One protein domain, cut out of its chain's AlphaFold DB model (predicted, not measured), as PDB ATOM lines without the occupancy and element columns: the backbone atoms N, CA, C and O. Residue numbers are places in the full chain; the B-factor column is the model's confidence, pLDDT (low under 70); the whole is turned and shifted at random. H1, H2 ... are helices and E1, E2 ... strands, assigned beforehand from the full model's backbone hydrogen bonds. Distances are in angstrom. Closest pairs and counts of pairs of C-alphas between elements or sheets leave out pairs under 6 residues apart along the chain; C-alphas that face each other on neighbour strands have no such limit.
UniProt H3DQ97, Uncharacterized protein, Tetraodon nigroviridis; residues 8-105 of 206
ATOM      1  N   PHE A   8     199.942 184.922 293.780       94.50
ATOM      2  CA  PHE A   8     199.629 185.587 295.039       94.50
ATOM      3  C   PHE A   8     199.460 184.557 296.147       94.50
ATOM      4  O   PHE A   8     198.860 183.503 295.938       94.50
ATOM      5  N   THR A   9     199.977 184.871 297.328       96.12
ATOM      6  CA  THR A   9     199.756 184.087 298.544       96.12
ATOM      7  C   THR A   9     199.470 185.013 299.719       96.12
ATOM      8  O   THR A   9     199.770 186.203 299.674       96.12
ATOM      9  N   VAL A  10     198.881 184.468 300.772       95.62
ATOM     10  CA  VAL A  10     198.730 185.116 302.083       95.62
ATOM     11  C   VAL A  10     199.818 184.595 303.025       95.62
ATOM     12  O   VAL A  10     200.679 183.824 302.596       95.62
ATOM     13  N   ARG A  11     199.811 184.990 304.303       93.81
ATOM     14  CA  ARG A  11     200.725 184.386 305.284       93.81
ATOM     15  C   ARG A  11     200.551 182.868 305.308       93.81
ATOM     16  O   ARG A  11     199.431 182.364 305.395       93.81
ATOM     17  N   GLN A  12     201.671 182.166 305.240       94.12
ATOM     18  CA  GLN A  12     201.750 180.716 305.339       94.12
ATOM     19  C   GLN A  12     202.769 180.352 306.422       94.12
ATOM     20  O   GLN A  12     203.641 181.170 306.720       94.12
ATOM     21  N   PRO A  13     202.695 179.134 306.976       94.44
ATOM     22  CA  PRO A  13     203.838 178.514 307.639       94.44
ATOM     23  C   PRO A  13     205.109 178.599 306.772       94.44
ATOM     24  O   PRO A  13     205.021 178.562 305.541       94.44
ATOM     25  N   GLU A  14     206.283 178.747 307.392       93.69
ATOM     26  CA  GLU A  14     207.540 178.991 306.660       93.69
ATOM     27  C   GLU A  14     207.923 177.846 305.716       93.69
ATOM     28  O   GLU A  14     208.418 178.096 304.618       93.69
ATOM     29  N   ASP A  15     207.634 176.601 306.096       95.50
ATOM     30  CA  ASP A  15     207.825 175.412 305.263       95.50
ATOM     31  C   ASP A  15     206.957 175.465 303.996       95.50
ATOM     32  O   ASP A  15     207.457 175.306 302.879       95.50
ATOM     33  N   ALA A  16     205.672 175.789 304.141       95.06
ATOM     34  CA  ALA A  16     204.770 175.962 303.009       95.06
ATOM     35  C   ALA A  16     205.175 177.161 302.132       95.06
ATOM     36  O   ALA A  16     205.119 177.085 300.902       95.06
ATOM     37  N   LEU A  17     205.610 178.269 302.741       94.38
ATOM     38  CA  LEU A  17     206.053 179.455 302.009       94.38
ATOM     39  C   LEU A  17     207.346 179.204 301.224       94.38
ATOM     40  O   LEU A  17     207.475 179.709 300.107       94.38
ATOM     41  N   ALA A  18     208.281 178.423 301.774       94.12
ATOM     42  CA  ALA A  18     209.491 177.997 301.076       94.12
ATOM     43  C   ALA A  18     209.143 177.210 299.806       94.12
ATOM     44  O   ALA A  18     209.571 177.595 298.719       94.12
ATOM     45  N   VAL A  19     208.245 176.223 299.907       95.88
ATOM     46  CA  VAL A  19     207.771 175.464 298.736       95.88
ATOM     47  C   VAL A  19     207.136 176.386 297.690       95.88
ATOM     48  O   VAL A  19     207.409 176.250 296.500       95.88
ATOM     49  N   LEU A  20     206.315 177.360 298.101       94.81
ATOM     50  CA  LEU A  20     205.727 178.322 297.161       94.81
ATOM     51  C   LEU A  20     206.788 179.180 296.456       94.81
ATOM     52  O   LEU A  20     206.650 179.439 295.259       94.81
ATOM     53  N   ARG A  21     207.833 179.618 297.172       93.12
ATOM     54  CA  ARG A  21     208.957 180.381 296.595       93.12
ATOM     55  C   ARG A  21     209.713 179.544 295.564       93.12
ATOM     56  O   ARG A  21     209.955 180.039 294.463       93.12
ATOM     57  N   ASP A  22     210.008 178.291 295.890       93.19
ATOM     58  CA  ASP A  22     210.729 177.377 295.002       93.19
ATOM     59  C   ASP A  22     209.922 177.104 293.731       93.19
ATOM     60  O   ASP A  22     210.412 177.325 292.624       93.19
ATOM     61  N   ARG A  23     208.633 176.761 293.869       94.06
ATOM     62  CA  ARG A  23     207.742 176.530 292.717       94.06
ATOM     63  C   ARG A  23     207.544 177.772 291.854       94.06
ATOM     64  O   ARG A  23     207.419 177.655 290.635       94.06
ATOM     65  N   ALA A  24     207.506 178.957 292.458       91.38
ATOM     66  CA  ALA A  24     207.427 180.207 291.713       91.38
ATOM     67  C   ALA A  24     208.719 180.488 290.927       91.38
ATOM     68  O   ALA A  24     208.657 180.888 289.761       91.38
ATOM     69  N   SER A  25     209.876 180.220 291.538       90.44
ATOM     70  CA  SER A  25     211.192 180.335 290.901       90.44
ATOM     71  C   SER A  25     211.332 179.376 289.715       90.44
ATOM     72  O   SER A  25     211.642 179.817 288.607       90.44
ATOM     73  N   GLU A  26     211.010 178.093 289.914       91.75
ATOM     74  CA  GLU A  26     211.024 177.052 288.873       91.75
ATOM     75  C   GLU A  26     210.129 177.413 287.683       91.75
ATOM     76  O   GLU A  26     210.517 177.251 286.526       91.75
ATOM     77  N   ALA A  27     208.935 177.938 287.955       88.94
ATOM     78  CA  ALA A  27     207.988 178.326 286.918       88.94
ATOM     79  C   ALA A  27     208.306 179.683 286.266       88.94
ATOM     80  O   ALA A  27     207.600 180.085 285.339       88.94
ATOM     81  N   GLY A  28     209.311 180.424 286.747       88.44
ATOM     82  CA  GLY A  28     209.619 181.772 286.267       88.44
ATOM     83  C   GLY A  28     208.478 182.767 286.508       88.44
ATOM     84  O   GLY A  28     208.204 183.621 285.659       88.44
ATOM     85  N   CYS A  29     207.771 182.637 287.632       87.69
ATOM     86  CA  CYS A  29     206.645 183.490 287.985       87.69
ATOM     87  C   CYS A  29     206.976 184.364 289.213       87.69
ATOM     88  O   CYS A  29     207.553 183.875 290.185       87.69
ATOM     89  N   PRO A  30     206.601 185.654 289.235       90.00
ATOM     90  CA  PRO A  30     206.721 186.455 290.451       90.00
ATOM     91  C   PRO A  30     205.784 185.916 291.539       90.00
ATOM     92  O   PRO A  30     204.607 185.704 291.265       90.00
ATOM     93  N   LEU A  31     206.274 185.726 292.766       92.81
ATOM     94  CA  LEU A  31     205.429 185.440 293.929       92.81
ATOM     95  C   LEU A  31     205.239 186.714 294.750       92.81
ATOM     96  O   LEU A  31     206.213 187.378 295.112       92.81
ATOM     97  N   GLN A  32     203.989 187.044 295.056       93.94
ATOM     98  CA  GLN A  32     203.631 188.217 295.838       93.94
ATOM     99  C   GLN A  32     202.856 187.824 297.096       93.94
ATOM    100  O   GLN A  32     201.892 187.059 297.043       93.94
ATOM    101  N   LEU A  33     203.280 188.368 298.235       94.94
ATOM    102  CA  LEU A  33     202.569 188.238 299.502       94.94
ATOM    103  C   LEU A  33     201.509 189.335 299.586       94.94
ATOM    104  O   LEU A  33     201.836 190.520 299.505       94.94
ATOM    105  N   CYS A  34     200.249 188.952 299.750       94.88
ATOM    106  CA  CYS A  34     199.154 189.900 299.896       94.88
ATOM    107  C   CYS A  34     199.338 190.724 301.184       94.88
ATOM    108  O   CYS A  34     199.771 190.168 302.196       94.88
ATOM    109  N   PRO A  35     199.023 192.029 301.166       92.31
ATOM    110  CA  PRO A  35     198.987 192.831 302.381       92.31
ATOM    111  C   PRO A  35     197.893 192.333 303.335       92.31
ATOM    112  O   PRO A  35     197.009 191.563 302.948       92.31
ATOM    113  N   GLU A  36     197.950 192.771 304.584       92.00
ATOM    114  CA  GLU A  36     196.872 192.504 305.528       92.00
ATOM    115  C   GLU A  36     195.643 193.334 305.160       92.00
ATOM    116  O   GLU A  36     195.733 194.351 304.467       92.00
ATOM    117  N   LEU A  37     194.468 192.899 305.605       89.50
ATOM    118  CA  LEU A  37     193.218 193.565 305.242       89.50
ATOM    119  C   LEU A  37     193.145 195.002 305.800       89.50
ATOM    120  O   LEU A  37     192.547 195.886 305.187       89.50
ATOM    121  N   GLU A  38     193.798 195.242 306.933       89.44
ATOM    122  CA  GLU A  38     193.941 196.530 307.612       89.44
ATOM    123  C   GLU A  38     194.692 197.558 306.752       89.44
ATOM    124  O   GLU A  38     194.366 198.745 306.785       89.44
ATOM    125  N   ASP A  39     195.646 197.117 305.923       88.69
ATOM    126  CA  ASP A  39     196.380 198.025 305.035       88.69
ATOM    127  C   ASP A  39     195.450 198.647 303.978       88.69
ATOM    128  O   ASP A  39     195.636 199.794 303.570       88.69
ATOM    129  N   TYR A  40     194.408 197.917 303.560       86.00
ATOM    130  CA  TYR A  40     193.374 198.445 302.665       86.00
ATOM    131  C   TYR A  40     192.426 199.387 303.397       86.00
ATOM    132  O   TYR A  40     191.968 200.355 302.799       86.00
ATOM    133  N   GLN A  41     192.133 199.142 304.679       81.56
ATOM    134  CA  GLN A  41     191.293 200.043 305.473       81.56
ATOM    135  C   GLN A  41     191.931 201.426 305.611       81.56
ATOM    136  O   GLN A  41     191.256 202.441 305.443       81.56
ATOM    137  N   ALA A  42     193.242 201.466 305.857       79.19
ATOM    138  CA  ALA A  42     193.992 202.715 305.933       79.19
ATOM    139  C   ALA A  42     193.966 203.502 304.609       79.19
ATOM    140  O   ALA A  42     193.930 204.730 304.624       79.19
ATOM    141  N   ALA A  43     193.961 202.802 303.470       76.62
ATOM    142  CA  ALA A  43     193.978 203.422 302.146       76.62
ATOM    143  C   ALA A  43     192.581 203.786 301.606       76.62
ATOM    144  O   ALA A  43     192.435 204.788 300.908       76.62
ATOM    145  N   CYS A  44     191.562 202.978 301.905       74.88
ATOM    146  CA  CYS A  44     190.252 203.017 301.245       74.88
ATOM    147  C   CYS A  44     189.079 203.314 302.197       74.88
ATOM    148  O   CYS A  44     187.942 203.425 301.738       74.88
ATOM    149  N   GLY A  45     189.324 203.439 303.506       76.75
ATOM    150  CA  GLY A  45     188.303 203.690 304.526       76.75
ATOM    151  C   GLY A  45     187.760 202.420 305.191       76.75
ATOM    152  O   GLY A  45     188.310 201.329 305.062       76.75
ATOM    153  N   ALA A  46     186.667 202.562 305.948       79.94
ATOM    154  CA  ALA A  46     186.098 201.462 306.724       79.94
ATOM    155  C   ALA A  46     185.719 200.263 305.832       79.94
ATOM    156  O   ALA A  46     184.903 200.376 304.919       79.94
ATOM    157  N   LEU A  47     186.297 199.099 306.139       84.12
ATOM    158  CA  LEU A  47     186.064 197.842 305.426       84.12
ATOM    159  C   LEU A  47     185.275 196.890 306.319       84.12
ATOM    160  O   LEU A  47     185.694 196.600 307.441       84.12
ATOM    161  N   ARG A  48     184.171 196.371 305.781       89.62
ATOM    162  CA  ARG A  48     183.365 195.301 306.369       89.62
ATOM    163  C   ARG A  48     183.338 194.116 305.409       89.62
ATOM    164  O   ARG A  48     183.213 194.313 304.206       89.62
ATOM    165  N   LEU A  49     183.443 192.905 305.947       94.12
ATOM    166  CA  LEU A  49     183.242 191.671 305.190       94.12
ATOM    167  C   LEU A  49     181.797 191.193 305.354       94.12
ATOM    168  O   LEU A  49     181.242 191.284 306.452       94.12
ATOM    169  N   GLY A  50     181.210 190.690 304.269       94.31
ATOM    170  CA  GLY A  50     179.928 189.984 304.290       94.31
ATOM    171  C   GLY A  50     180.058 188.576 304.870       94.31
ATOM    172  O   GLY A  50     179.159 188.096 305.556       94.31
ATOM    173  N   LEU A  51     181.223 187.947 304.681       95.38
ATOM    174  CA  LEU A  51     181.547 186.645 305.257       95.38
ATOM    175  C   LEU A  51     182.081 186.790 306.685       95.38
ATOM    176  O   LEU A  51     183.009 187.562 306.939       95.38
ATOM    177  N   ALA A  52     181.517 186.012 307.607       95.12
ATOM    178  CA  ALA A  52     181.948 185.967 308.997       95.12
ATOM    179  C   ALA A  52     183.194 185.081 309.194       95.12
ATOM    180  O   ALA A  52     183.483 184.196 308.393       95.12
ATOM    181  N   GLY A  53     183.909 185.300 310.301       93.25
ATOM    182  CA  GLY A  53     185.088 184.521 310.689       93.25
ATOM    183  C   GLY A  53     186.420 185.181 310.316       93.25
ATOM    184  O   GLY A  53     186.614 185.703 309.218       93.25
ATOM    185  N   GLN A  54     187.387 185.128 311.237       92.31
ATOM    186  CA  GLN A  54     188.691 185.794 311.083       92.31
ATOM    187  C   GLN A  54     189.505 185.258 309.900       92.31
ATOM    188  O   GLN A  54     190.211 186.001 309.219       92.31
ATOM    189  N   HIS A  55     189.355 183.970 309.598       92.69
ATOM    190  CA  HIS A  55     190.007 183.326 308.463       92.69
ATOM    191  C   HIS A  55     189.540 183.867 307.098       92.69
ATOM    192  O   HIS A  55     190.233 183.658 306.105       92.69
ATOM    193  N   GLN A  56     188.421 184.599 307.027       95.06
ATOM    194  CA  GLN A  56     187.980 185.249 305.789       95.06
ATOM    195  C   GLN A  56     188.769 186.522 305.468       95.06
ATOM    196  O   GLN A  56     188.799 186.945 304.313       95.06
ATOM    197  N   ARG A  57     189.466 187.120 306.443       94.12
ATOM    198  CA  ARG A  57     190.294 188.318 306.224       94.12
ATOM    199  C   ARG A  57     191.410 188.095 305.194       94.12
ATOM    200  O   ARG A  57     191.458 188.846 304.216       94.12
ATOM    201  N   PRO A  58     192.269 187.063 305.327       95.00
ATOM    202  CA  PRO A  58     193.259 186.762 304.297       95.00
ATOM    203  C   PRO A  58     192.611 186.370 302.960       95.00
ATOM    204  O   PRO A  58     193.130 186.758 301.915       95.00
ATOM    205  N   ASN A  59     191.459 185.685 302.960       95.31
ATOM    206  CA  ASN A  59     190.729 185.367 301.723       95.31
ATOM    207  C   ASN A  59     190.281 186.637 300.985       95.31
ATOM    208  O   ASN A  59     190.440 186.731 299.769       95.31
ATOM    209  N   ALA A  60     189.779 187.634 301.718       94.25
ATOM    210  CA  ALA A  60     189.379 188.920 301.162       94.25
ATOM    211  C   ALA A  60     190.574 189.683 300.572       94.25
ATOM    212  O   ALA A  60     190.491 190.170 299.446       94.25
ATOM    213  N   SER A  61     191.708 189.736 301.282       94.25
ATOM    214  CA  SER A  61     192.928 190.365 300.752       94.25
ATOM    215  C   SER A  61     193.424 189.672 299.479       94.25
ATOM    216  O   SER A  61     193.738 190.334 298.487       94.25
ATOM    217  N   LEU A  62     193.427 188.336 299.465       95.31
ATOM    218  CA  LEU A  62     193.795 187.559 298.285       95.31
ATOM    219  C   LEU A  62     192.851 187.848 297.107       95.31
ATOM    220  O   LEU A  62     193.317 188.077 295.991       95.31
ATOM    221  N   ALA A  63     191.540 187.901 297.352       94.06
ATOM    222  CA  ALA A  63     190.546 188.233 296.335       94.06
ATOM    223  C   ALA A  63     190.741 189.649 295.766       94.06
ATOM    224  O   ALA A  63     190.642 189.832 294.550       94.06
ATOM    225  N   LEU A  64     191.071 190.637 296.609       91.25
ATOM    226  CA  LEU A  64     191.376 192.003 296.170       91.25
ATOM    227  C   LEU A  64     192.607 192.046 295.257       91.25
ATOM    228  O   LEU A  64     192.544 192.651 294.187       91.25
ATOM    229  N   GLN A  65     193.700 191.378 295.639       91.94
ATOM    230  CA  GLN A  65     194.920 191.334 294.824       91.94
ATOM    231  C   GLN A  65     194.695 190.635 293.485       91.94
ATOM    232  O   GLN A  65     195.097 191.152 292.442       91.94
ATOM    233  N   LEU A  66     193.998 189.495 293.492       92.25
ATOM    234  CA  LEU A  66     193.672 188.761 292.268       92.25
ATOM    235  C   LEU A  66     192.775 189.585 291.338       92.25
ATOM    236  O   LEU A  66     193.052 189.678 290.140       92.25
ATOM    237  N   SER A  67     191.742 190.228 291.886       90.62
ATOM    238  CA  SER A  67     190.830 191.087 291.120       90.62
ATOM    239  C   SER A  67     191.563 192.289 290.532       90.62
ATOM    240  O   SER A  67     191.404 192.599 289.350       90.62
ATOM    241  N   HIS A  68     192.421 192.932 291.329       87.50
ATOM    242  CA  HIS A  68     193.249 194.041 290.872       87.50
ATOM    243  C   HIS A  68     194.198 193.608 289.748       87.50
ATOM    244  O   HIS A  68     194.195 194.222 288.684       87.50
ATOM    245  N   ALA A  69     194.956 192.524 289.936       87.56
ATOM    246  CA  ALA A  69     195.890 192.014 288.936       87.56
ATOM    247  C   ALA A  69     195.190 191.641 287.619       87.56
ATOM    248  O   ALA A  69     195.710 191.913 286.533       87.56
ATOM    249  N   TRP A  70     193.992 191.056 287.703       87.38
ATOM    250  CA  TRP A  70     193.184 190.732 286.531       87.38
ATOM    251  C   TRP A  70     192.698 191.989 285.794       87.38
ATOM    252  O   TRP A  70     192.858 192.079 284.575       87.38
ATOM    253  N   LEU A  71     192.174 192.987 286.518       85.75
ATOM    254  CA  LEU A  71     191.736 194.263 285.934       85.75
ATOM    255  C   LEU A  71     192.900 195.009 285.276       85.75
ATOM    256  O   LEU A  71     192.762 195.494 284.154       85.75
ATOM    257  N   GLN A  72     194.061 195.050 285.936       83.62
ATOM    258  CA  GLN A  72     195.283 195.640 285.389       83.62
ATOM    259  C   GLN A  72     195.658 194.978 284.062       83.62
ATOM    260  O   GLN A  72     195.876 195.674 283.079       83.62
ATOM    261  N   ARG A  73     195.638 193.643 283.990       83.12
ATOM    262  CA  ARG A  73     195.917 192.911 282.745       83.12
ATOM    263  C   ARG A  73     194.938 193.198 281.614       83.12
ATOM    264  O   ARG A  73     195.328 193.122 280.452       83.12
ATOM    265  N   ARG A  74     193.671 193.452 281.945       81.81
ATOM    266  CA  ARG A  74     192.610 193.667 280.956       81.81
ATOM    267  C   ARG A  74     192.554 195.109 280.449       81.81
ATOM    268  O   ARG A  74     192.166 195.321 279.305       81.81
ATOM    269  N   HIS A  75     192.921 196.082 281.285       72.94
ATOM    270  CA  HIS A  75     192.725 197.511 281.004       72.94
ATOM    271  C   HIS A  75     194.017 198.313 280.828       72.94
ATOM    272  O   HIS A  75     193.986 199.377 280.213       72.94
ATOM    273  N   LEU A  76     195.151 197.830 281.332       61.81
ATOM    274  CA  LEU A  76     196.449 198.484 281.206       61.81
ATOM    275  C   LEU A  76     197.387 197.554 280.433       61.81
ATOM    276  O   LEU A  76     197.424 196.346 280.667       61.81
ATOM    277  N   ARG A  77     198.130 198.100 279.459       53.41
ATOM    278  CA  ARG A  77     199.149 197.317 278.746       53.41
ATOM    279  C   ARG A  77     200.086 196.707 279.794       53.41
ATOM    280  O   ARG A  77     200.590 197.459 280.629       53.41
ATOM    281  N   PRO A  78     200.329 195.386 279.777       53.34
ATOM    282  CA  PRO A  78     201.188 194.766 280.768       53.34
ATOM    283  C   PRO A  78     202.601 195.332 280.614       53.34
ATOM    284  O   PRO A  78     203.303 195.019 279.654       53.34
ATOM    285  N   SER A  79     203.027 196.170 281.560       46.69
ATOM    286  CA  SER A  79     204.450 196.422 281.754       46.69
ATOM    287  C   SER A  79     205.020 195.143 282.352       46.69
ATOM    288  O   SER A  79     204.819 194.842 283.531       46.69
ATOM    289  N   LEU A  80     205.626 194.321 281.496       43.97
ATOM    290  CA  LEU A  80     206.321 193.094 281.870       43.97
ATOM    291  C   LEU A  80     207.578 193.464 282.659       43.97
ATOM    292  O   LEU A  80     208.688 193.460 282.133       43.97
ATOM    293  N   VAL A  81     207.413 193.800 283.936       44.44
ATOM    294  CA  VAL A  81     208.547 193.874 284.850       44.44
ATOM    295  C   VAL A  81     208.819 192.455 285.333       44.44
ATOM    296  O   VAL A  81     208.223 191.969 286.295       44.44
ATOM    297  N   THR A  82     209.714 191.769 284.627       41.03
ATOM    298  CA  THR A  82     210.262 190.473 285.034       41.03
ATOM    299  C   THR A  82     211.152 190.681 286.257       41.03
ATOM    300  O   THR A  82     212.362 190.856 286.143       41.03
ATOM    301  N   VAL A  83     210.562 190.704 287.452       48.69
ATOM    302  CA  VAL A  83     211.338 190.719 288.695       48.69
ATOM    303  C   VAL A  83     211.707 189.279 289.034       48.69
ATOM    304  O   VAL A  83     210.883 188.519 289.540       48.69
ATOM    305  N   LYS A  84     212.953 188.893 288.749       43.12
ATOM    306  CA  LYS A  84     213.529 187.664 289.302       43.12
ATOM    307  C   LYS A  84     213.752 187.844 290.809       43.12
ATOM    308  O   LYS A  84     214.401 188.798 291.224       43.12
ATOM    309  N   GLY A  85     213.284 186.882 291.604       53.84
ATOM    310  CA  GLY A  85     214.101 186.378 292.710       53.84
ATOM    311  C   GLY A  85     213.659 186.590 294.156       53.84
ATOM    312  O   GLY A  85     214.343 186.049 295.013       53.84
ATOM    313  N   GLN A  86     212.573 187.292 294.496       59.66
ATOM    314  CA  GLN A  86     212.141 187.388 295.907       59.66
ATOM    315  C   GLN A  86     210.618 187.484 296.038       59.66
ATOM    316  O   GLN A  86     209.966 188.146 295.232       59.66
ATOM    317  N   CYS A  87     210.053 186.841 297.067       71.25
ATOM    318  CA  CYS A  87     208.658 187.050 297.457       71.25
ATOM    319  C   CYS A  87     208.518 188.485 297.973       71.25
ATOM    320  O   CYS A  87     209.098 188.826 299.005       71.25
ATOM    321  N   ARG A  88     207.799 189.339 297.243       83.12
ATOM    322  CA  ARG A  88     207.615 190.752 297.612       83.12
ATOM    323  C   ARG A  88     206.203 190.969 298.130       83.12
ATOM    324  O   ARG A  88     205.259 190.374 297.619       83.12
ATOM    325  N   ARG A  89     206.044 191.853 299.112       84.88
ATOM    326  CA  ARG A  89     204.715 192.309 299.529       84.88
ATOM    327  C   ARG A  89     204.055 193.042 298.357       84.88
ATOM    328  O   ARG A  89     204.683 193.915 297.755       84.88
ATOM    329  N   ALA A  90     202.833 192.655 298.006       84.06
ATOM    330  CA  ALA A  90     202.054 193.328 296.980       84.06
ATOM    331  C   ALA A  90     201.660 194.729 297.461       84.06
ATOM    332  O   ALA A  90     201.423 194.948 298.651       84.06
ATOM    333  N   ALA A  91     201.599 195.682 296.531       85.38
ATOM    334  CA  ALA A  91     201.116 197.018 296.839       85.38
ATOM    335  C   ALA A  91     199.608 196.982 297.127       85.38
ATOM    336  O   ALA A  91     198.866 196.189 296.542       85.38
ATOM    337  N   VAL A  92     199.154 197.866 298.012       81.62
ATOM    338  CA  VAL A  92     197.723 198.112 298.199       81.62
ATOM    339  C   VAL A  92     197.212 198.837 296.942       81.62
ATOM    340  O   VAL A  92     197.773 199.878 296.588       81.62
ATOM    341  N   PRO A  93     196.205 198.300 296.228       75.94
ATOM    342  CA  PRO A  93     195.593 198.970 295.087       75.94
ATOM    343  C   PRO A  93     195.069 200.355 295.477       75.94
ATOM    344  O   PRO A  93     194.600 200.539 296.598       75.94
ATOM    345  N   SER A  94     195.128 201.326 294.558       67.19
ATOM    346  CA  SER A  94     194.652 202.681 294.861       67.19
ATOM    347  C   SER A  94     193.145 202.702 295.198       67.19
ATOM    348  O   SER A  94     192.404 201.819 294.746       67.19
ATOM    349  N   PRO A  95     192.663 203.729 295.931       59.69
ATOM    350  CA  PRO A  95     191.300 203.800 296.476       59.69
ATOM    351  C   PRO A  95     190.163 203.830 295.442       59.69
ATOM    352  O   PRO A  95     188.996 203.896 295.813       59.69
ATOM    353  N   ALA A  96     190.468 203.803 294.141       54.28
ATOM    354  CA  ALA A  96     189.458 203.816 293.086       54.28
ATOM    355  C   ALA A  96     188.600 202.533 293.050       54.28
ATOM    356  O   ALA A  96     187.521 202.531 292.456       54.28
ATOM    357  N   ALA A  97     189.057 201.438 293.667       62.56
ATOM    358  CA  ALA A  97     188.300 200.194 293.734       62.56
ATOM    359  C   ALA A  97     187.297 200.221 294.901       62.56
ATOM    360  O   ALA A  97     187.677 200.247 296.069       62.56
ATOM    361  N   SER A  98     186.001 200.176 294.579       71.94
ATOM    362  CA  SER A  98     184.931 200.024 295.571       71.94
ATOM    363  C   SER A  98     185.133 198.747 296.395       71.94
ATOM    364  O   SER A  98     185.217 197.657 295.833       71.94
ATOM    365  N   LEU A  99     185.153 198.875 297.726       82.31
ATOM    366  CA  LEU A  99     185.197 197.741 298.659       82.31
ATOM    367  C   LEU A  99     183.812 197.140 298.948       82.31
ATOM    368  O   LEU A  99     183.725 196.127 299.641       82.31
ATOM    369  N   ARG A 100     182.734 197.726 298.404       85.69
ATOM    370  CA  ARG A 100     181.356 197.231 298.588       85.69
ATOM    371  C   ARG A 100     181.184 195.746 298.250       85.69
ATOM    372  O   ARG A 100     180.575 195.062 299.065       85.69
ATOM    373  N   PRO A 101     181.778 195.199 297.167       89.94
ATOM    374  CA  PRO A 101     181.627 193.781 296.855       89.94
ATOM    375  C   PRO A 101     182.054 192.853 297.994       89.94
ATOM    376  O   PRO A 101     181.437 191.814 298.171       89.94
ATOM    377  N   LEU A 102     183.056 193.225 298.805       92.19
ATOM    378  CA  LEU A 102     183.457 192.422 299.964       92.19
ATOM    379  C   LEU A 102     182.392 192.404 301.065       92.19
ATOM    380  O   LEU A 102     182.236 191.385 301.733       92.19
ATOM    381  N   ALA A 103     181.681 193.516 301.258       91.81
ATOM    382  CA  ALA A 103     180.597 193.631 302.230       91.81
ATOM    383  C   ALA A 103     179.339 192.879 301.774       91.81
ATOM    384  O   ALA A 103     178.661 192.285 302.606       91.81
ATOM    385  N   ASP A 104     179.080 192.867 300.467       93.25
ATOM    386  CA  ASP A 104     177.916 192.217 299.853       93.25
ATOM    387  C   ASP A 104     178.173 190.735 299.510       93.25
ATOM    388  O   ASP A 104     177.306 190.054 298.968       93.25
ATOM    389  N   THR A 105     179.380 190.220 299.777       95.06
ATOM    390  CA  THR A 105     179.731 188.830 299.464       95.06
ATOM    391  C   THR A 105     179.006 187.876 300.406       95.06
ATOM    392  O   THR A 105     179.207 187.912 301.619       95.06
TER     393      THR A 105
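This is residues 8 to 105 of the 206 residues of an uncharacterized protein of Tetraodon nigroviridis (UniProt H3DQ97). The long helix H3 stands near the middle, with H2 packed at a steep tilt on its first part, H4 near it on one side and H1 set well away on the other. Between H1 and H3, the short strand E1 has residues 8 to 9 and 88 to 89 beside it, and the long loop of residues 76 to 99 swings out from the end of H3 past E1 and back to H4. The printed part has 98 residues, with named elements in the order H1, E1, H2, H3, H4; it is mostly helix, though under half of the residues are in named elements. It is compact, with a radius of gyration of the C-alphas of 14.4 A and spans of 38 by 35 by 20 A.

Residues 8 to 9 pair in parallel with residues 32 to 33 of E1, residues 31 to 33, as do residues 88 to 89. E1 pairs with no named strand. The closest C-alphas of H1, residues 14 to 26, and E1 are those of Ala 24 and Leu 31, 6.0 A apart. H2, residues 37 to 44, touches H3, residues 56 to 75, with residues 57 to 61 of H3 alone. Their closest C-alphas, of Leu 37 and Ser 61, are 5.5 A apart, and they run the same way at a steep tilt of 50 degrees. H4, residues 100 to 103, is close to H3 but not clearly touching, the closest C-alphas, of Ala 60 and Leu 102, being 7.0 A apart. H1 is apart from H2, H3 and H4. In H1, H2 and H3 every O i to N i+4 pair is within hydrogen-bond range; H4 is too short for one.

H1 begins at C-alpha 14 (207.540, 178.991, 306.660) and measures 18.2 A; E1 measures 6.9 A, H2 10.7 A, H3 28.1 A and H4 5.2 A, from first to last C-alpha. H4 ends at C-alpha 103 (180.597, 193.631, 302.230).

The two C-alphas farthest apart, of Glu 26 and Ala 46, are 39.2 A apart. The links H2 to H3 and H3 to H4 are long, and the printed part has no cut. Residues 70 to 80, of which 70 to 75 belong to H3, stand free. The model's pLDDT is under 70 at residues 76 to 86 and 94 to 97.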